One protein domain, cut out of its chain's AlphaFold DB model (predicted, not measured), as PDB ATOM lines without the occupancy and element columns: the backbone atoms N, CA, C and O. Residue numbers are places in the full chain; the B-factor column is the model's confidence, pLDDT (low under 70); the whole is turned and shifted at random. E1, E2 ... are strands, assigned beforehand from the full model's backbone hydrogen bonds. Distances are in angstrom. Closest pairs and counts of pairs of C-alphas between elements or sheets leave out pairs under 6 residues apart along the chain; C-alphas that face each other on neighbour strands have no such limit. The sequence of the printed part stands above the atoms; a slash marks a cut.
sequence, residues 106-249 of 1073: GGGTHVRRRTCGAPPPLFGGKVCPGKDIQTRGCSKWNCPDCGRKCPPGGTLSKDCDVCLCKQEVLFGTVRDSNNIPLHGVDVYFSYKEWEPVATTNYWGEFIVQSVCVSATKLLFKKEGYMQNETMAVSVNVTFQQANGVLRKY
ATOM      1  N   GLY A 106     -20.721  -5.257 -29.009       76.06
ATOM      2  CA  GLY A 106     -22.072  -5.345 -28.429       76.06
ATOM      3  C   GLY A 106     -23.172  -5.861 -29.365       76.06
ATOM      4  O   GLY A 106     -24.346  -5.809 -29.007       76.06
ATOM      5  N   GLY A 107     -22.814  -6.387 -30.538       80.69
ATOM      6  CA  GLY A 107     -23.749  -6.878 -31.551       80.69
ATOM      7  C   GLY A 107     -24.251  -5.766 -32.473       80.69
ATOM      8  O   GLY A 107     -25.174  -5.027 -32.146       80.69
ATOM      9  N   GLY A 108     -23.666  -5.681 -33.666       83.50
ATOM     10  CA  GLY A 108     -24.064  -4.744 -34.714       83.50
ATOM     11  C   GLY A 108     -24.681  -5.414 -35.929       83.50
ATOM     12  O   GLY A 108     -24.772  -6.641 -36.019       83.50
ATOM     13  N   THR A 109     -25.052  -4.599 -36.913       78.44
ATOM     14  CA  THR A 109     -25.391  -5.074 -38.254       78.44
ATOM     15  C   THR A 109     -24.518  -4.410 -39.308       78.44
ATOM     16  O   THR A 109     -24.199  -3.225 -39.222       78.44
ATOM     17  N   HIS A 110     -24.121  -5.195 -40.307       75.62
ATOM     18  CA  HIS A 110     -23.612  -4.681 -41.569       75.62
ATOM     19  C   HIS A 110     -24.604  -5.000 -42.680       75.62
ATOM     20  O   HIS A 110     -25.374  -5.967 -42.608       75.62
ATOM     21  N   VAL A 111     -24.606  -4.153 -43.701       76.12
ATOM     22  CA  VAL A 111     -25.570  -4.190 -44.797       76.12
ATOM     23  C   VAL A 111     -24.809  -4.252 -46.111       76.12
ATOM     24  O   VAL A 111     -23.819  -3.549 -46.290       76.12
ATOM     25  N   ARG A 112     -25.290  -5.068 -47.046       71.94
ATOM     26  CA  ARG A 112     -24.914  -4.995 -48.460       71.94
ATOM     27  C   ARG A 112     -26.157  -4.818 -49.316       71.94
ATOM     28  O   ARG A 112     -27.248  -5.250 -48.931       71.94
ATOM     29  N   ARG A 113     -26.001  -4.161 -50.460       74.19
ATOM     30  CA  ARG A 113     -27.095  -3.847 -51.385       74.19
ATOM     31  C   ARG A 113     -26.803  -4.412 -52.770       74.19
ATOM     32  O   ARG A 113     -25.674  -4.786 -53.062       74.19
ATOM     33  N   ARG A 114     -27.841  -4.525 -53.585       68.44
ATOM     34  CA  ARG A 114     -27.800  -4.816 -55.018       68.44
ATOM     35  C   ARG A 114     -28.978  -4.111 -55.675       68.44
ATOM     36  O   ARG A 114     -29.978  -3.840 -55.015       68.44
ATOM     37  N   THR A 115     -28.894  -3.834 -56.963       66.81
ATOM     38  CA  THR A 115     -29.957  -3.161 -57.717       66.81
ATOM     39  C   THR A 115     -30.441  -4.045 -58.860       66.81
ATOM     40  O   THR A 115     -29.782  -5.011 -59.236       66.81
ATOM     41  N   CYS A 116     -31.629  -3.766 -59.391       58.00
ATOM     42  CA  CYS A 116     -32.149  -4.467 -60.560       58.00
ATOM     43  C   CYS A 116     -31.708  -3.714 -61.819       58.00
ATOM     44  O   CYS A 116     -32.276  -2.668 -62.129       58.00
ATOM     45  N   GLY A 117     -30.634  -4.163 -62.472       59.19
ATOM     46  CA  GLY A 117     -29.890  -3.284 -63.379       59.19
ATOM     47  C   GLY A 117     -28.768  -3.907 -64.204       59.19
ATOM     48  O   GLY A 117     -28.003  -3.150 -64.799       59.19
ATOM     49  N   ALA A 118     -28.635  -5.235 -64.259       49.84
ATOM     50  CA  ALA A 118     -27.550  -5.894 -64.994       49.84
ATOM     51  C   ALA A 118     -27.999  -7.118 -65.828       49.84
ATOM     52  O   ALA A 118     -27.441  -8.191 -65.616       49.84
ATOM     53  N   PRO A 119     -28.934  -6.981 -66.796       45.44
ATOM     54  CA  PRO A 119     -29.477  -5.730 -67.344       45.44
ATOM     55  C   PRO A 119     -30.662  -5.152 -66.544       45.44
ATOM     56  O   PRO A 119     -31.278  -5.859 -65.746       45.44
ATOM     57  N   PRO A 120     -30.994  -3.857 -66.717       56.28
ATOM     58  CA  PRO A 120     -32.264  -3.311 -66.246       56.28
ATOM     59  C   PRO A 120     -33.427  -3.866 -67.087       56.28
ATOM     60  O   PRO A 120     -33.221  -4.179 -68.261       56.28
ATOM     61  N   PRO A 121     -34.650  -3.946 -66.534       64.38
ATOM     62  CA  PRO A 121     -35.812  -4.374 -67.301       64.38
ATOM     63  C   PRO A 121     -36.126  -3.374 -68.423       64.38
ATOM     64  O   PRO A 121     -36.302  -2.179 -68.171       64.38
ATOM     65  N   LEU A 122     -36.207  -3.860 -69.663       58.59
ATOM     66  CA  LEU A 122     -36.487  -3.067 -70.865       58.59
ATOM     67  C   LEU A 122     -37.617  -3.704 -71.684       58.59
ATOM     68  O   LEU A 122     -37.913  -4.890 -71.550       58.59
ATOM     69  N   PHE A 123     -38.271  -2.897 -72.524       68.81
ATOM     70  CA  PHE A 123     -39.357  -3.327 -73.423       68.81
ATOM     71  C   PHE A 123     -40.504  -4.093 -72.722       68.81
ATOM     72  O   PHE A 123     -41.127  -4.975 -73.301       68.81
ATOM     73  N   GLY A 124     -40.793  -3.749 -71.459       65.94
ATOM     74  CA  GLY A 124     -41.850  -4.380 -70.657       65.94
ATOM     75  C   GLY A 124     -41.423  -5.622 -69.861       65.94
ATOM     76  O   GLY A 124     -42.286  -6.279 -69.281       65.94
ATOM     77  N   GLY A 125     -40.125  -5.937 -69.810       72.88
ATOM     78  CA  GLY A 125     -39.595  -7.032 -68.995       72.88
ATOM     79  C   GLY A 125     -39.811  -6.857 -67.486       72.88
ATOM     80  O   GLY A 125     -40.019  -5.758 -66.967       72.88
ATOM     81  N   LYS A 126     -39.778  -7.977 -66.767       65.44
ATOM     82  CA  LYS A 126     -40.088  -8.078 -65.337       65.44
ATOM     83  C   LYS A 126     -38.977  -7.507 -64.465       65.44
ATOM     84  O   LYS A 126     -37.795  -7.668 -64.748       65.44
ATOM     85  N   VAL A 127     -39.362  -6.911 -63.340       74.56
ATOM     86  CA  VAL A 127     -38.419  -6.534 -62.278       74.56
ATOM     87  C   VAL A 127     -37.857  -7.763 -61.557       74.56
ATOM     88  O   VAL A 127     -38.517  -8.796 -61.431       74.56
ATOM     89  N   CYS A 128     -36.638  -7.624 -61.047       75.81
ATOM     90  CA  CYS A 128     -35.866  -8.696 -60.439       75.81
ATOM     91  C   CYS A 128     -36.554  -9.270 -59.183       75.81
ATOM     92  O   CYS A 128     -36.817  -8.524 -58.236       75.81
ATOM     93  N   PRO A 129     -36.797 -10.591 -59.100       61.25
ATOM     94  CA  PRO A 129     -37.429 -11.196 -57.931       61.25
ATOM     95  C   PRO A 129     -36.442 -11.334 -56.760       61.25
ATOM     96  O   PRO A 129     -35.375 -11.937 -56.889       61.25
ATOM     97  N   GLY A 130     -36.793 -10.795 -55.590       67.44
ATOM     98  CA  GLY A 130     -36.020 -10.928 -54.347       67.44
ATOM     99  C   GLY A 130     -35.831  -9.609 -53.596       67.44
ATOM    100  O   GLY A 130     -36.462  -8.607 -53.912       67.44
ATOM    101  N   LYS A 131     -34.954  -9.609 -52.584       64.38
ATOM    102  CA  LYS A 131     -34.570  -8.389 -51.850       64.38
ATOM    103  C   LYS A 131     -33.362  -7.715 -52.501       64.38
ATOM    104  O   LYS A 131     -32.419  -8.403 -52.895       64.38
ATOM    105  N   ASP A 132     -33.395  -6.393 -52.559       67.62
ATOM    106  CA  ASP A 132     -32.327  -5.472 -52.966       67.62
ATOM    107  C   ASP A 132     -31.323  -5.195 -51.829       67.62
ATOM    108  O   ASP A 132     -30.179  -4.819 -52.070       67.62
ATOM    109  N   ILE A 133     -31.725  -5.426 -50.576       75.12
ATOM    110  CA  ILE A 133     -30.902  -5.227 -49.378       75.12
ATOM    111  C   ILE A 133     -30.775  -6.538 -48.589       75.12
ATOM    112  O   ILE A 133     -31.761  -7.237 -48.340       75.12
ATOM    113  N   GLN A 134     -29.553  -6.854 -48.151       72.12
ATOM    114  CA  GLN A 134     -29.264  -7.950 -47.229       72.12
ATOM    115  C   GLN A 134     -28.513  -7.422 -46.006       72.12
ATOM    116  O   GLN A 134     -27.503  -6.731 -46.127       72.12
ATOM    117  N   THR A 135     -28.992  -7.800 -44.823       76.62
ATOM    118  CA  THR A 135     -28.424  -7.417 -43.524       76.62
ATOM    119  C   THR A 135     -27.908  -8.662 -42.810       76.62
ATOM    120  O   THR A 135     -28.557  -9.709 -42.845       76.62
ATOM    121  N   ARG A 136     -26.754  -8.562 -42.146       72.88
ATOM    122  CA  ARG A 136     -26.164  -9.635 -41.331       72.88
ATOM    123  C   ARG A 136     -25.605  -9.055 -40.029       72.88
ATOM    124  O   ARG A 136     -25.189  -7.902 -39.987       72.88
ATOM    125  N   GLY A 137     -25.620  -9.853 -38.963       71.00
ATOM    126  CA  GLY A 137     -25.037  -9.470 -37.676       71.00
ATOM    127  C   GLY A 137     -23.504  -9.533 -37.678       71.00
ATOM    128  O   GLY A 137     -22.932 -10.529 -38.127       71.00
ATOM    129  N   CYS A 138     -22.867  -8.504 -37.128       74.75
ATOM    130  CA  CYS A 138     -21.420  -8.319 -36.974       74.75
ATOM    131  C   CYS A 138     -21.090  -7.842 -35.543       74.75
ATOM    132  O   CYS A 138     -21.997  -7.734 -34.718       74.75
ATOM    133  N   SER A 139     -19.810  -7.625 -35.212       73.75
ATOM    134  CA  SER A 139     -19.342  -7.186 -33.878       73.75
ATOM    135  C   SER A 139     -19.991  -7.920 -32.699       73.75
ATOM    136  O   SER A 139     -20.420  -7.308 -31.726       73.75
ATOM    137  N   LYS A 140     -20.105  -9.253 -32.809       69.44
ATOM    138  CA  LYS A 140     -20.800 -10.127 -31.843       69.44
ATOM    139  C   LYS A 140     -20.095 -10.262 -30.487       69.44
ATOM    140  O   LYS A 140     -20.639 -10.900 -29.590       69.44
ATOM    141  N   TRP A 141     -18.888  -9.727 -30.360       65.50
ATOM    142  CA  TRP A 141     -18.125  -9.695 -29.120       65.50
ATOM    143  C   TRP A 141     -18.667  -8.617 -28.174       65.50
ATOM    144  O   TRP A 141     -19.202  -7.594 -28.608       65.50
ATOM    145  N   ASN A 142     -18.522  -8.840 -26.870       70.81
ATOM    146  CA  ASN A 142     -18.959  -7.888 -25.851       70.81
ATOM    147  C   ASN A 142     -18.116  -6.603 -25.898       70.81
ATOM    148  O   ASN A 142     -16.967  -6.617 -26.338       70.81
ATOM    149  N   CYS A 143     -18.686  -5.487 -25.442       73.19
ATOM    150  CA  CYS A 143     -17.917  -4.259 -25.237       73.19
ATOM    151  C   CYS A 143     -16.980  -4.378 -24.020       73.19
ATOM    152  O   CYS A 143     -17.253  -5.202 -23.141       73.19
ATOM    153  N   PRO A 144     -15.899  -3.573 -23.949       67.31
ATOM    154  CA  PRO A 144     -15.008  -3.547 -22.791       67.31
ATOM    155  C   PRO A 144     -15.782  -3.280 -21.495       67.31
ATOM    156  O   PRO A 144     -16.527  -2.305 -21.396       67.31
ATOM    157  N   ASP A 145     -15.604  -4.157 -20.509       73.88
ATOM    158  CA  ASP A 145     -16.254  -4.072 -19.201       73.88
ATOM    159  C   ASP A 145     -15.200  -3.776 -18.130       73.88
ATOM    160  O   ASP A 145     -14.513  -4.673 -17.640       73.88
ATOM    161  N   CYS A 146     -15.096  -2.504 -17.740       74.06
ATOM    162  CA  CYS A 146     -14.210  -2.069 -16.660       74.06
ATOM    163  C   CYS A 146     -14.592  -2.647 -15.276       74.06
ATOM    164  O   CYS A 146     -13.823  -2.502 -14.327       74.06
ATOM    165  N   GLY A 147     -15.761  -3.287 -15.136       74.38
ATOM    166  CA  GLY A 147     -16.178  -4.030 -13.944       74.38
ATOM    167  C   GLY A 147     -15.676  -5.479 -13.892       74.38
ATOM    168  O   GLY A 147     -15.824  -6.142 -12.858       74.38
ATOM    169  N   ARG A 148     -15.059  -5.988 -14.971       76.88
ATOM    170  CA  ARG A 148     -14.538  -7.358 -15.052       76.88
ATOM    171  C   ARG A 148     -13.442  -7.599 -14.011       76.88
ATOM    172  O   ARG A 148     -12.398  -6.949 -14.009       76.88
ATOM    173  N   LYS A 149     -13.632  -8.618 -13.170       77.38
ATOM    174  CA  LYS A 149     -12.602  -9.086 -12.230       77.38
ATOM    175  C   LYS A 149     -11.548  -9.922 -12.961       77.38
ATOM    176  O   LYS A 149     -11.887 -10.904 -13.620       77.38
ATOM    177  N   CYS A 150     -10.281  -9.544 -12.817       72.88
ATOM    178  CA  CYS A 150      -9.143 -10.345 -13.269       72.88
ATOM    179  C   CYS A 150      -8.824 -11.492 -12.285       72.88
ATOM    180  O   CYS A 150      -9.277 -11.451 -11.136       72.88
ATOM    181  N   PRO A 151      -8.048 -12.512 -12.710       74.31
ATOM    182  CA  PRO A 151      -7.530 -13.545 -11.811       74.31
ATOM    183  C   PRO A 151      -6.718 -12.956 -10.639       74.31
ATOM    184  O   PRO A 151      -6.215 -11.833 -10.752       74.31
ATOM    185  N   PRO A 152      -6.554 -13.685  -9.516       71.19
ATOM    186  CA  PRO A 152      -5.780 -13.211  -8.369       71.19
ATOM    187  C   PRO A 152      -4.356 -12.790  -8.766       71.19
ATOM    188  O   PRO A 152      -3.613 -13.583  -9.333       71.19
ATOM    189  N   GLY A 153      -3.982 -11.544  -8.462       71.94
ATOM    190  CA  GLY A 153      -2.689 -10.958  -8.849       71.94
ATOM    191  C   GLY A 153      -2.684 -10.192 -10.181       71.94
ATOM    192  O   GLY A 153      -1.690  -9.536 -10.486       71.94
ATOM    193  N   GLY A 154      -3.782 -10.222 -10.943       79.06
ATOM    194  CA  GLY A 154      -3.944  -9.469 -12.186       79.06
ATOM    195  C   GLY A 154      -4.601  -8.094 -12.018       79.06
ATOM    196  O   GLY A 154      -5.474  -7.911 -11.170       79.06
ATOM    197  N   THR A 155      -4.240  -7.139 -12.878       84.12
ATOM    198  CA  THR A 155      -4.908  -5.830 -13.015       84.12
ATOM    199  C   THR A 155      -5.456  -5.644 -14.426       84.12
ATOM    200  O   THR A 155      -4.841  -6.084 -15.392       84.12
ATOM    201  N   LEU A 156      -6.605  -4.987 -14.577       80.44
ATOM    202  CA  LEU A 156      -7.177  -4.722 -15.900       80.44
ATOM    203  C   LEU A 156      -6.344  -3.661 -16.651       80.44
ATOM    204  O   LEU A 156      -5.769  -2.763 -16.029       80.44
ATOM    205  N   SER A 157      -6.253  -3.779 -17.977       80.00
ATOM    206  CA  SER A 157      -5.625  -2.792 -18.862       80.00
ATOM    207  C   SER A 157      -6.324  -1.429 -18.774       80.00
ATOM    208  O   SER A 157      -7.471  -1.320 -18.336       80.00
ATOM    209  N   LYS A 158      -5.642  -0.367 -19.227       78.19
ATOM    210  CA  LYS A 158      -6.223   0.991 -19.276       78.19
ATOM    211  C   LYS A 158      -7.462   1.071 -20.172       78.19
ATOM    212  O   LYS A 158      -8.349   1.868 -19.895       78.19
ATOM    213  N   ASP A 159      -7.515   0.221 -21.192       76.06
ATOM    214  CA  ASP A 159      -8.592   0.140 -22.182       76.06
ATOM    215  C   ASP A 159      -9.688  -0.876 -21.782       76.06
ATOM    216  O   ASP A 159     -10.594  -1.174 -22.558       76.06
ATOM    217  N   CYS A 160      -9.626  -1.391 -20.544       77.56
ATOM    218  CA  CYS A 160     -10.579  -2.323 -19.930       77.56
ATOM    219  C   CYS A 160     -10.796  -3.656 -20.677       77.56
ATOM    220  O   CYS A 160     -11.830  -4.310 -20.519       77.56
ATOM    221  N   ASP A 161      -9.827  -4.074 -21.489       74.06
ATOM    222  CA  ASP A 161      -9.978  -5.144 -22.475       74.06
ATOM    223  C   ASP A 161      -9.126  -6.399 -22.204       74.06
ATOM    224  O   ASP A 161      -9.509  -7.483 -22.640       74.06
ATOM    225  N   VAL A 162      -8.022  -6.295 -21.452       78.12
ATOM    226  CA  VAL A 162      -7.069  -7.389 -21.168       78.12
ATOM    227  C   VAL A 162      -6.667  -7.385 -19.688       78.12
ATOM    228  O   VAL A 162      -6.454  -6.330 -19.099       78.12
ATOM    229  N   CYS A 163      -6.526  -8.561 -19.070       82.06
ATOM    230  CA  CYS A 163      -5.994  -8.693 -17.707       82.06
ATOM    231  C   CYS A 163      -4.472  -8.868 -17.726       82.06
ATOM    232  O   CYS A 163      -3.973  -9.838 -18.285       82.06
ATOM    233  N   LEU A 164      -3.737  -7.962 -17.088       82.94
ATOM    234  CA  LEU A 164      -2.278  -7.944 -17.025       82.94
ATOM    235  C   LEU A 164      -1.776  -8.590 -15.727       82.94
ATOM    236  O   LEU A 164      -2.209  -8.203 -14.642       82.94
ATOM    237  N   CYS A 165      -0.849  -9.544 -15.834       82.44
ATOM    238  CA  CYS A 165      -0.256 -10.256 -14.697       82.44
ATOM    239  C   CYS A 165       1.256 -10.042 -14.664       82.44
ATOM    240  O   CYS A 165       1.938 -10.101 -15.687       82.44
ATOM    241  N   LYS A 166       1.809  -9.790 -13.475       73.69
ATOM    242  CA  LYS A 166       3.242  -9.530 -13.312       73.69
ATOM    243  C   LYS A 166       4.018 -10.847 -13.428       73.69
ATOM    244  O   LYS A 166       3.785 -11.749 -12.638       73.69
ATOM    245  N   GLN A 167       4.961 -10.910 -14.371       73.25
ATOM    246  CA  GLN A 167       5.834 -12.063 -14.668       73.25
ATOM    247  C   GLN A 167       5.189 -13.271 -15.380       73.25
ATOM    248  O   GLN A 167       5.924 -14.197 -15.704       73.25
ATOM    249  N   GLU A 168       3.895 -13.266 -15.723       83.75
ATOM    250  CA  GLU A 168       3.347 -14.317 -16.600       83.75
ATOM    251  C   GLU A 168       3.810 -14.134 -18.060       83.75
ATOM    252  O   GLU A 168       3.749 -13.037 -18.626       83.75
ATOM    253  N   VAL A 169       4.259 -15.231 -18.674       86.12
ATOM    254  CA  VAL A 169       4.627 -15.334 -20.090       86.12
ATOM    255  C   VAL A 169       3.836 -16.475 -20.718       86.12
ATOM    256  O   VAL A 169       4.016 -17.644 -20.371       86.12
ATOM    257  N   LEU A 170       2.984 -16.130 -21.679       88.69
ATOM    258  CA  LEU A 170       2.367 -17.088 -22.583       88.69
ATOM    259  C   LEU A 170       3.287 -17.296 -23.781       88.69
ATOM    260  O   LEU A 170       3.717 -16.337 -24.417       88.69
ATOM    261  N   PHE A 171       3.543 -18.548 -24.123       91.75
ATOM    262  CA  PHE A 171       4.228 -18.930 -25.348       91.75
ATOM    263  C   PHE A 171       3.515 -20.118 -25.993       91.75
ATOM    264  O   PHE A 171       2.651 -20.757 -25.388       91.75
ATOM    265  N   GLY A 172       3.856 -20.436 -27.231       92.44
ATOM    266  CA  GLY A 172       3.252 -21.577 -27.897       92.44
ATOM    267  C   GLY A 172       3.636 -21.686 -29.354       92.44
ATOM    268  O   GLY A 172       4.320 -20.818 -29.891       92.44
ATOM    269  N   THR A 173       3.177 -22.764 -29.983       92.06
ATOM    270  CA  THR A 173       3.360 -23.008 -31.415       92.06
ATOM    271  C   THR A 173       2.022 -23.215 -32.109       92.06
ATOM    272  O   THR A 173       1.147 -23.910 -31.592       92.06
ATOM    273  N   VAL A 174       1.857 -22.638 -33.296       91.88
ATOM    274  CA  VAL A 174       0.741 -22.947 -34.191       91.88
ATOM    275  C   VAL A 174       1.263 -23.758 -35.364       91.88
ATOM    276  O   VAL A 174       2.180 -23.335 -36.072       91.88
ATOM    277  N   ARG A 175       0.672 -24.934 -35.565       87.00
ATOM    278  CA  ARG A 175       0.997 -25.859 -36.652       87.00
ATOM    279  C   ARG A 175      -0.238 -26.161 -37.501       87.00
ATOM    280  O   ARG A 175      -1.360 -25.810 -37.125       87.00
ATOM    281  N   ASP A 176      -0.044 -26.782 -38.656       81.62
ATOM    282  CA  ASP A 176      -1.128 -27.349 -39.455       81.62
ATOM    283  C   ASP A 176      -1.463 -28.794 -39.024       81.62
ATOM    284  O   ASP A 176      -0.828 -29.369 -38.136       81.62
ATOM    285  N   SER A 177      -2.455 -29.413 -39.669       81.06
ATOM    286  CA  SER A 177      -2.822 -30.818 -39.429       81.06
ATOM    287  C   SER A 177      -1.737 -31.846 -39.794       81.06
ATOM    288  O   SER A 177      -1.882 -33.009 -39.434       81.06
ATOM    289  N   ASN A 178      -0.675 -31.436 -40.492       70.88
ATOM    290  CA  ASN A 178       0.478 -32.250 -40.881       70.88
ATOM    291  C   ASN A 178       1.728 -31.922 -40.035       70.88
ATOM    292  O   ASN A 178       2.839 -32.284 -40.419       70.88
ATOM    293  N   ASN A 179       1.549 -31.245 -38.891       77.38
ATOM    294  CA  ASN A 179       2.605 -30.807 -37.970       77.38
ATOM    295  C   ASN A 179       3.557 -29.722 -38.530       77.38
ATOM    296  O   ASN A 179       4.631 -29.499 -37.972       77.38
ATOM    297  N   ILE A 180       3.180 -28.997 -39.585       73.44
ATOM    298  CA  ILE A 180       4.003 -27.937 -40.192       73.44
ATOM    299  C   ILE A 180       3.801 -26.621 -39.434       73.44
ATOM    300  O   ILE A 180       2.653 -26.206 -39.269       73.44
ATOM    301  N   PRO A 181       4.861 -25.919 -38.998       81.12
ATOM    302  CA  PRO A 181       4.727 -24.606 -38.375       81.12
ATOM    303  C   PRO A 181       4.096 -23.542 -39.283       81.12
ATOM    304  O   PRO A 181       4.442 -23.418 -40.457       81.12
ATOM    305  N   LEU A 182       3.180 -22.741 -38.733       80.75
ATOM    306  CA  LEU A 182       2.441 -21.724 -39.480       80.75
ATOM    307  C   LEU A 182       2.892 -20.309 -39.102       80.75
ATOM    308  O   LEU A 182       2.485 -19.785 -38.070       80.75
ATOM    309  N   HIS A 183       3.668 -19.669 -39.981       79.25
ATOM    310  CA  HIS A 183       3.988 -18.234 -39.929       79.25
ATOM    311  C   HIS A 183       2.751 -17.346 -40.124       79.25
ATOM    312  O   HIS A 183       1.838 -17.726 -40.865       79.25
ATOM    313  N   GLY A 184       2.737 -16.146 -39.535       79.31
ATOM    314  CA  GLY A 184       1.711 -15.140 -39.820       79.31
ATOM    315  C   GLY A 184       0.309 -15.555 -39.367       79.31
ATOM    316  O   GLY A 184      -0.677 -15.185 -39.998       79.31
ATOM    317  N   VAL A 185       0.214 -16.400 -38.338       87.38
ATOM    318  CA  VAL A 185      -1.043 -16.681 -37.643       87.38
ATOM    319  C   VAL A 185      -1.226 -15.619 -36.582       87.38
ATOM    320  O   VAL A 185      -0.386 -15.479 -35.691       87.38
ATOM    321  N   ASP A 186      -2.352 -14.931 -36.646       90.44
ATOM    322  CA  ASP A 186      -2.753 -13.972 -35.637       90.44
ATOM    323  C   ASP A 186      -3.407 -14.699 -34.455       90.44
ATOM    324  O   ASP A 186      -4.352 -15.485 -34.599       90.44
ATOM    325  N   VAL A 187      -2.869 -14.442 -33.265       91.75
ATOM    326  CA  VAL A 187      -3.314 -14.997 -31.989       91.75
ATOM    327  C   VAL A 187      -4.179 -13.959 -31.287       91.75
ATOM    328  O   VAL A 187      -3.739 -12.838 -31.047       91.75
ATOM    329  N   TYR A 188      -5.397 -14.337 -30.915       89.56
ATOM    330  CA  TYR A 188      -6.364 -13.494 -30.213       89.56
ATOM    331  C   TYR A 188      -6.732 -14.125 -28.871       89.56
ATOM    332  O   TYR A 188      -6.732 -15.349 -28.730       89.56
ATOM    333  N   PHE A 189      -7.153 -13.313 -27.904       85.25
ATOM    334  CA  PHE A 189      -7.979 -13.835 -26.815       85.25
ATOM    335  C   PHE A 189      -9.417 -13.982 -27.313       85.25
ATOM    336  O   PHE A 189      -9.918 -13.108 -28.016       85.25
ATOM    337  N   SER A 190     -10.130 -15.033 -26.908       78.31
ATOM    338  CA  SER A 190     -11.527 -15.254 -27.320       78.31
ATOM    339  C   SER A 190     -12.485 -14.126 -26.900       78.31
ATOM    340  O   SER A 190     -13.585 -14.018 -27.426       78.31
ATOM    341  N   TYR A 191     -12.090 -13.290 -25.932       75.56
ATOM    342  CA  TYR A 191     -12.826 -12.092 -25.514       75.56
ATOM    343  C   TYR A 191     -12.377 -10.798 -26.226       75.56
ATOM    344  O   TYR A 191     -13.050  -9.781 -26.087       75.56
ATOM    345  N   LYS A 192     -11.263 -10.826 -26.974       77.31
ATOM    346  CA  LYS A 192     -10.685  -9.708 -27.740       77.31
ATOM    347  C   LYS A 192     -10.363 -10.187 -29.161       77.31
ATOM    348  O   LYS A 192      -9.223 -10.453 -29.522       77.31
ATOM    349  N   GLU A 193     -11.412 -10.345 -29.961       78.25
ATOM    350  CA  GLU A 193     -11.349 -10.958 -31.297       78.25
ATOM    351  C   GLU A 193     -10.949 -10.010 -32.444       78.25
ATOM    352  O   GLU A 193     -10.778 -10.474 -33.576       78.25
ATOM    353  N   TRP A 194     -10.868  -8.704 -32.176       70.56
ATOM    354  CA  TRP A 194     -10.729  -7.641 -33.182       70.56
ATOM    355  C   TRP A 194      -9.294  -7.138 -33.383       70.56
ATOM    356  O   TRP A 194      -9.026  -6.469 -34.375       70.56
ATOM    357  N   GLU A 195      -8.374  -7.458 -32.472       79.75
ATOM    358  CA  GLU A 195      -6.970  -7.042 -32.522       79.75
ATOM    359  C   GLU A 195      -6.087  -8.196 -32.014       79.75
ATOM    360  O   GLU A 195      -6.376  -8.733 -30.937       79.75
ATOM    361  N   PRO A 196      -5.052  -8.613 -32.769       87.00
ATOM    362  CA  PRO A 196      -4.179  -9.708 -32.367       87.00
ATOM    363  C   PRO A 196      -3.269  -9.300 -31.208       87.00
ATOM    364  O   PRO A 196      -2.786  -8.172 -31.134       87.00
ATOM    365  N   VAL A 197      -3.003 -10.244 -30.307       87.69
ATOM    366  CA  VAL A 197      -2.106 -10.059 -29.155       87.69
ATOM    367  C   VAL A 197      -0.694 -10.587 -29.412       87.69
ATOM    368  O   VAL A 197       0.244 -10.193 -28.724       87.69
ATOM    369  N   ALA A 198      -0.542 -11.446 -30.421       90.19
ATOM    370  CA  ALA A 198       0.720 -11.788 -31.066       90.19
ATOM    371  C   ALA A 198       0.450 -12.305 -32.487       90.19
ATOM    372  O   ALA A 198      -0.653 -12.760 -32.785       90.19
ATOM    373  N   THR A 199       1.488 -12.310 -33.317       89.19
ATOM    374  CA  THR A 199       1.504 -12.982 -34.622       89.19
ATOM    375  C   THR A 199       2.683 -13.957 -34.637       89.19
ATOM    376  O   THR A 199       3.749 -13.639 -34.101       89.19
ATOM    377  N   THR A 200       2.508 -15.157 -35.189       89.19
ATOM    378  CA  THR A 200       3.545 -16.205 -35.156       89.19
ATOM    379  C   THR A 200       4.737 -15.927 -36.079       89.19
ATOM    380  O   THR A 200       4.577 -15.440 -37.200       89.19
ATOM    381  N   ASN A 201       5.939 -16.309 -35.630       84.19
ATOM    382  CA  ASN A 201       7.186 -16.252 -36.403       84.19
ATOM    383  C   ASN A 201       7.283 -17.386 -37.456       84.19
ATOM    384  O   ASN A 201       6.369 -18.201 -37.599       84.19
ATOM    385  N   TYR A 202       8.393 -17.466 -38.205       71.19
ATOM    386  CA  TYR A 202       8.605 -18.507 -39.233       71.19
ATOM    387  C   TYR A 202       8.585 -19.951 -38.697       71.19
ATOM    388  O   TYR A 202       8.361 -20.883 -39.461       71.19
ATOM    389  N   TRP A 203       8.744 -20.144 -37.389       79.44
ATOM    390  CA  TRP A 203       8.670 -21.438 -36.700       79.44
ATOM    391  C   TRP A 203       7.301 -21.691 -36.063       79.44
ATOM    392  O   TRP A 203       7.151 -22.595 -35.242       79.44
ATOM    393  N   GLY A 204       6.287 -20.903 -36.438       83.50
ATOM    394  CA  GLY A 204       4.945 -20.972 -35.868       83.50
ATOM    395  C   GLY A 204       4.882 -20.548 -34.400       83.50
ATOM    396  O   GLY A 204       3.838 -20.712 -33.773       83.50
ATOM    397  N   GLU A 205       5.969 -20.025 -33.833       90.75
ATOM    398  CA  GLU A 205       6.069 -19.678 -32.420       90.75
ATOM    399  C   GLU A 205       5.510 -18.282 -32.164       90.75
ATOM    400  O   GLU A 205       5.688 -17.364 -32.967       90.75
ATOM    401  N   PHE A 206       4.886 -18.097 -31.006       93.62
ATOM    402  CA  PHE A 206       4.482 -16.790 -30.502       93.62
ATOM    403  C   PHE A 206       4.824 -16.659 -29.016       93.62
ATOM    404  O   PHE A 206       4.882 -17.653 -28.288       93.62
ATOM    405  N   ILE A 207       5.035 -15.420 -28.565       90.94
ATOM    406  CA  ILE A 207       5.279 -15.075 -27.161       90.94
ATOM    407  C   ILE A 207       4.469 -13.818 -26.826       90.94
ATOM    408  O   ILE A 207       4.554 -12.817 -27.532       90.94
ATOM    409  N   VAL A 208       3.713 -13.866 -25.730       87.81
ATOM    410  CA  VAL A 208       2.944 -12.756 -25.153       87.81
ATOM    411  C   VAL A 208       3.381 -12.592 -23.697       87.81
ATOM    412  O   VAL A 208       3.305 -13.533 -22.906       87.81
ATOM    413  N   GLN A 209       3.853 -11.403 -23.328       86.19
ATOM    414  CA  GLN A 209       4.367 -11.114 -21.985       86.19
ATOM    415  C   GLN A 209       3.375 -10.287 -21.159       86.19
ATOM    416  O   GLN A 209       2.688  -9.419 -21.686       86.19
ATOM    417  N   SER A 210       3.396 -10.480 -19.839       80.12
ATOM    418  CA  SER A 210       2.653  -9.690 -18.843       80.12
ATOM    419  C   SER A 210       1.123  -9.789 -18.914       80.12
ATOM    420  O   SER A 210       0.427  -8.862 -18.498       80.12
ATOM    421  N   VAL A 211       0.576 -10.905 -19.402       79.62
ATOM    422  CA  VAL A 211      -0.876 -11.135 -19.504       79.62
ATOM    423  C   VAL A 211      -1.295 -12.318 -18.635       79.62
ATOM    424  O   VAL A 211      -0.609 -13.332 -18.609       79.62
ATOM    425  N   CYS A 212      -2.423 -12.191 -17.935       76.31
ATOM    426  CA  CYS A 212      -3.040 -13.270 -17.168       76.31
ATOM    427  C   CYS A 212      -3.729 -14.250 -18.124       76.31
ATOM    428  O   CYS A 212      -4.784 -13.923 -18.674       76.31
ATOM    429  N   VAL A 213      -3.170 -15.447 -18.320       69.50
ATOM    430  CA  VAL A 213      -3.723 -16.407 -19.307       69.50
ATOM    431  C   VAL A 213      -4.422 -17.605 -18.655       69.50
ATOM    432  O   VAL A 213      -5.080 -18.390 -19.335       69.50
ATOM    433  N   SER A 214      -4.411 -17.694 -17.320       64.25
ATOM    434  CA  SER A 214      -5.126 -18.745 -16.585       64.25
ATOM    435  C   SER A 214      -6.611 -18.813 -16.991       64.25
ATOM    436  O   SER A 214      -7.351 -17.834 -16.905       64.25
ATOM    437  N   ALA A 215      -7.028 -19.980 -17.499       59.50
ATOM    438  CA  ALA A 215      -8.362 -20.252 -18.055       59.50
ATOM    439  C   ALA A 215      -8.823 -19.346 -19.225       59.50
ATOM    440  O   ALA A 215     -10.002 -19.361 -19.587       59.50
ATOM    441  N   THR A 216      -7.924 -18.591 -19.866       71.38
ATOM    442  CA  THR A 216      -8.257 -17.837 -21.081       71.38
ATOM    443  C   THR A 216      -8.171 -18.738 -22.310       71.38
ATOM    444  O   THR A 216      -7.142 -19.354 -22.587       71.38
ATOM    445  N   LYS A 217      -9.264 -18.785 -23.077       84.31
ATOM    446  CA  LYS A 217      -9.309 -19.424 -24.391       84.31
ATOM    447  C   LYS A 217      -8.663 -18.489 -25.420       84.31
ATOM    448  O   LYS A 217      -9.018 -17.313 -25.520       84.31
ATOM    449  N   LEU A 218      -7.698 -19.011 -26.158       89.25
ATOM    450  CA  LEU A 218      -7.035 -18.358 -27.279       89.25
ATOM    451  C   LEU A 218      -7.730 -18.769 -28.572       89.25
ATOM    452  O   LEU A 218      -8.239 -19.881 -28.672       89.25
ATOM    453  N   LEU A 219      -7.739 -17.874 -29.551       89.88
ATOM    454  CA  LEU A 219      -8.322 -18.072 -30.873       89.88
ATOM    455  C   LEU A 219      -7.256 -17.752 -31.918       89.88
ATOM    456  O   LEU A 219      -6.722 -16.647 -31.952       89.88
ATOM    457  N   PHE A 220      -6.958 -18.719 -32.775       92.62
ATOM    458  CA  PHE A 220      -5.987 -18.588 -33.852       92.62
ATOM    459  C   PHE A 220      -6.726 -18.287 -35.156       92.62
ATOM    460  O   PHE A 220      -7.587 -19.069 -35.575       92.62
ATOM    461  N   LYS A 221      -6.401 -17.166 -35.809       87.25
ATOM    462  CA  LYS A 221      -6.961 -16.804 -37.119       87.25
ATOM    463  C   LYS A 221      -5.848 -16.666 -38.145       87.25
ATOM    464  O   LYS A 221      -4.788 -16.110 -37.876       87.25
ATOM    465  N   LYS A 222      -6.123 -17.166 -39.343       83.25
ATOM    466  CA  LYS A 222      -5.294 -16.983 -40.528       83.25
ATOM    467  C   LYS A 222      -6.173 -17.102 -41.765       83.25
ATOM    468  O   LYS A 222      -7.082 -17.934 -41.799       83.25
ATOM    469  N   GLU A 223      -5.921 -16.269 -42.766       72.88
ATOM    470  CA  GLU A 223      -6.629 -16.350 -44.042       72.88
ATOM    471  C   GLU A 223      -6.403 -17.719 -44.705       72.88
ATOM    472  O   GLU A 223      -5.314 -18.288 -44.636       72.88
ATOM    473  N   GLY A 224      -7.454 -18.294 -45.291       69.75
ATOM    474  CA  GLY A 224      -7.398 -19.636 -45.877       69.75
ATOM    475  C   GLY A 224      -7.396 -20.800 -44.872       69.75
ATOM    476  O   GLY A 224      -7.330 -21.946 -45.308       69.75
ATOM    477  N   TYR A 225      -7.522 -20.559 -43.560       82.06
ATOM    478  CA  TYR A 225      -7.595 -21.607 -42.532       82.06
ATOM    479  C   TYR A 225      -8.886 -21.548 -41.712       82.06
ATOM    480  O   TYR A 225      -9.380 -20.477 -41.357       82.06
ATOM    481  N   MET A 226      -9.403 -22.722 -41.344       82.81
ATOM    482  CA  MET A 226     -10.448 -22.831 -40.333       82.81
ATOM    483  C   MET A 226      -9.875 -22.472 -38.963       82.81
ATOM    484  O   MET A 226      -8.885 -23.057 -38.525       82.81
ATOM    485  N   GLN A 227     -10.539 -21.529 -38.299       85.38
ATOM    486  CA  GLN A 227     -10.210 -21.065 -36.955       85.38
ATOM    487  C   GLN A 227     -10.171 -22.228 -35.950       85.38
ATOM    488  O   GLN A 227     -11.053 -23.087 -35.953       85.38
ATOM    489  N   ASN A 228      -9.163 -22.226 -35.079       89.12
ATOM    490  CA  ASN A 228      -9.039 -23.141 -33.944       89.12
ATOM    491  C   ASN A 228      -8.956 -22.311 -32.657       89.12
ATOM    492  O   ASN A 228      -8.375 -21.225 -32.650       89.12
ATOM    493  N   GLU A 229      -9.528 -22.830 -31.577       88.88
ATOM    494  CA  GLU A 229      -9.452 -22.244 -30.250       88.88
ATOM    495  C   GLU A 229      -8.894 -23.256 -29.244       88.88
ATOM    496  O   GLU A 229      -9.419 -24.366 -29.126       88.88
ATOM    497  N   THR A 230      -7.889 -22.870 -28.454       89.25
ATOM    498  CA  THR A 230      -7.319 -23.731 -27.400       89.25
ATOM    499  C   THR A 230      -7.206 -22.995 -26.067       89.25
ATOM    500  O   THR A 230      -7.262 -21.769 -26.004       89.25
ATOM    501  N   MET A 231      -7.115 -23.742 -24.966       86.25
ATOM    502  CA  MET A 231      -6.837 -23.175 -23.641       86.25
ATOM    503  C   MET A 231      -5.338 -23.250 -23.360       86.25
ATOM    504  O   MET A 231      -4.698 -24.245 -23.705       86.25
ATOM    505  N   ALA A 232      -4.790 -22.225 -22.708       85.00
ATOM    506  CA  ALA A 232      -3.422 -22.286 -22.211       85.00
ATOM    507  C   ALA A 232      -3.301 -23.276 -21.041       85.00
ATOM    508  O   ALA A 232      -4.168 -23.347 -20.166       85.00
ATOM    509  N   VAL A 233      -2.203 -24.026 -21.029       84.56
ATOM    510  CA  VAL A 233      -1.830 -24.976 -19.983       84.56
ATOM    511  C   VAL A 233      -0.669 -24.381 -19.191       84.56
ATOM    512  O   VAL A 233       0.336 -23.958 -19.765       84.56
ATOM    513  N   SER A 234      -0.791 -24.336 -17.865       82.31
ATOM    514  CA  SER A 234       0.301 -23.880 -17.001       82.31
ATOM    515  C   SER A 234       1.442 -24.898 -17.017       82.31
ATOM    516  O   SER A 234       1.243 -26.057 -16.657       82.31
ATOM    517  N   VAL A 235       2.637 -24.466 -17.430       82.62
ATOM    518  CA  VAL A 235       3.867 -25.273 -17.350       82.62
ATOM    519  C   VAL A 235       4.521 -25.075 -15.983       82.62
ATOM    520  O   VAL A 235       4.999 -26.021 -15.363       82.62
ATOM    521  N   ASN A 236       4.522 -23.833 -15.498       82.69
ATOM    522  CA  ASN A 236       4.841 -23.457 -14.124       82.69
ATOM    523  C   ASN A 236       4.170 -22.104 -13.797       82.69
ATOM    524  O   ASN A 236       3.364 -21.600 -14.579       82.69
ATOM    525  N   VAL A 237       4.505 -21.512 -12.644       74.19
ATOM    526  CA  VAL A 237       3.927 -20.245 -12.149       74.19
ATOM    527  C   VAL A 237       4.178 -19.057 -13.095       74.19
ATOM    528  O   VAL A 237       3.366 -18.142 -13.161       74.19
ATOM    529  N   THR A 238       5.288 -19.075 -13.836       80.88
ATOM    530  CA  THR A 238       5.731 -17.987 -14.725       80.88
ATOM    531  C   THR A 238       5.332 -18.242 -16.180       80.88
ATOM    532  O   THR A 238       5.049 -17.307 -16.922       80.88
ATOM    533  N   PHE A 239       5.320 -19.506 -16.607       84.06
ATOM    534  CA  PHE A 239       5.220 -19.896 -18.013       84.06
ATOM    535  C   PHE A 239       3.943 -20.692 -18.306       84.06
ATOM    536  O   PHE A 239       3.711 -21.764 -17.737       84.06
ATOM    537  N   GLN A 240       3.143 -20.194 -19.251       87.06
ATOM    538  CA  GLN A 240       1.965 -20.878 -19.790       87.06
ATOM    539  C   GLN A 240       2.181 -21.230 -21.265       87.06
ATOM    540  O   GLN A 240       2.689 -20.409 -22.026       87.06
ATOM    541  N   GLN A 241       1.775 -22.432 -21.674       89.94
ATOM    542  CA  GLN A 241       1.902 -22.909 -23.049       89.94
ATOM    543  C   GLN A 241       0.529 -23.070 -23.709       89.94
ATOM    544  O   GLN A 241      -0.362 -23.694 -23.137       89.94
ATOM    545  N   ALA A 242       0.364 -22.581 -24.937       90.88
ATOM    546  CA  ALA A 242      -0.820 -22.859 -25.750       90.88
ATOM    547  C   ALA A 242      -0.430 -23.201 -27.188       90.88
ATOM    548  O   ALA A 242       0.004 -22.339 -27.946       90.88
ATOM    549  N   ASN A 243      -0.606 -24.461 -27.582       92.38
ATOM    550  CA  ASN A 243      -0.372 -24.876 -28.963       92.38
ATOM    551  C   ASN A 243      -1.691 -24.860 -29.752       92.38
ATOM    552  O   ASN A 243      -2.747 -25.177 -29.201       92.38
ATOM    553  N   GLY A 244      -1.632 -24.480 -31.028       91.12
ATOM    554  CA  GLY A 244      -2.773 -24.417 -31.943       91.12
ATOM    555  C   GLY A 244      -2.566 -25.314 -33.165       91.12
ATOM    556  O   GLY A 244      -1.444 -25.444 -33.648       91.12
ATOM    557  N   VAL A 245      -3.641 -25.915 -33.685       91.12
ATOM    558  CA  VAL A 245      -3.594 -26.744 -34.907       91.12
ATOM    559  C   VAL A 245      -4.635 -26.246 -35.907       91.12
ATOM    560  O   VAL A 245      -5.819 -26.563 -35.791       91.12
ATOM    561  N   LEU A 246      -4.229 -25.438 -36.881       87.88
ATOM    562  CA  LEU A 246      -5.151 -24.909 -37.890       87.88
ATOM    563  C   LEU A 246      -5.276 -25.877 -39.072       87.88
ATOM    564  O   LEU A 246      -4.283 -26.415 -39.557       87.88
ATOM    565  N   ARG A 247      -6.489 -26.059 -39.604       83.94
ATOM    566  CA  ARG A 247      -6.703 -26.836 -40.836       83.94
ATOM    567  C   ARG A 247      -7.048 -25.912 -42.001       83.94
ATOM    568  O   ARG A 247      -7.993 -25.130 -41.903       83.94
ATOM    569  N   LYS A 248      -6.279 -26.006 -43.090       80.00
ATOM    570  CA  LYS A 248      -6.470 -25.224 -44.322       80.00
ATOM    571  C   LYS A 248      -7.860 -25.501 -44.908       80.00
ATOM    572  O   LYS A 248      -8.303 -26.648 -44.912       80.00
ATOM    573  N   TYR A 249      -8.541 -24.470 -45.396       78.25
ATOM    574  CA  TYR A 249      -9.752 -24.624 -46.198       78.25
ATOM    575  C   TYR A 249      -9.406 -25.291 -47.535       78.25
ATOM    576  O   TYR A 249      -8.498 -24.857 -48.241       78.25
TER     577      TYR A 249
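Overview. This is residues 106 to 249 of the 1073 residues of the protein "Cartilage intermediate layer protein 2" of Mizuhopecten yessoensis (UniProt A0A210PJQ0). With little regular structure, the model has a small, rough, incompletely closed barrel of E4, E6, E5, E7, E8 and E10, from which a long hairpin arm, E1 and E2, reaches away. The 144 printed residues include ten strands, E1 to E10 in order, and no named helix: all strand, with 57 residues in named elements. It is only just loose, close to extended, with radius of gyration of the C-alphas 21.5 A and spans 77 by 42 by 18 A.

Arrangement. In a twisted branched sheet E4, residues 163 to 176, bends by 116 degrees at residue 166; its neighbours are antiparallel E3, residues 154 to 156, in a hairpin with it, and E6, residues 205 to 211, and parallel E9, residues 239 to 241, and E10, residues 244 to 248. Within hydrogen-bond range are N 155 and O 164, N 171 and O 240, N 175 and O 244, and N 170 and O 208, each 2.9 A. E5, residues 186 to 189, E7, residues 217 to 221, and E8, residues 228 to 231, form an antiparallel sheet in that order, E7 and E8 a hairpin; N 188 and O 219 are 2.9 A apart, N 218 and O 230 2.8 A. The closest C-alphas of E8 and E10, Asn 228 and Leu 246, are 5.8 A apart. The antiparallel hairpin E1, residues 108 to 113, and E2, residues 133 to 138, with N 110 and O 136 2.9 A apart, is apart from E4.

Along the chain. E4 is 29.1 A long, E1 and E6 17.0 A. E1 begins at C-alpha 108 (-24.064, -4.744, -34.714); E10 ends at C-alpha 248 (-6.470, -25.224, -44.322).

Size, cuts and confidence. The C-alphas farthest apart, Phe 123 and Val 237, are 76.9 A apart. The printed part has no cut; links E1 to E2, E2 to E3 and E5 to E6 are long. pLDDT is under 70 at 23 residues, among them 114 to 124.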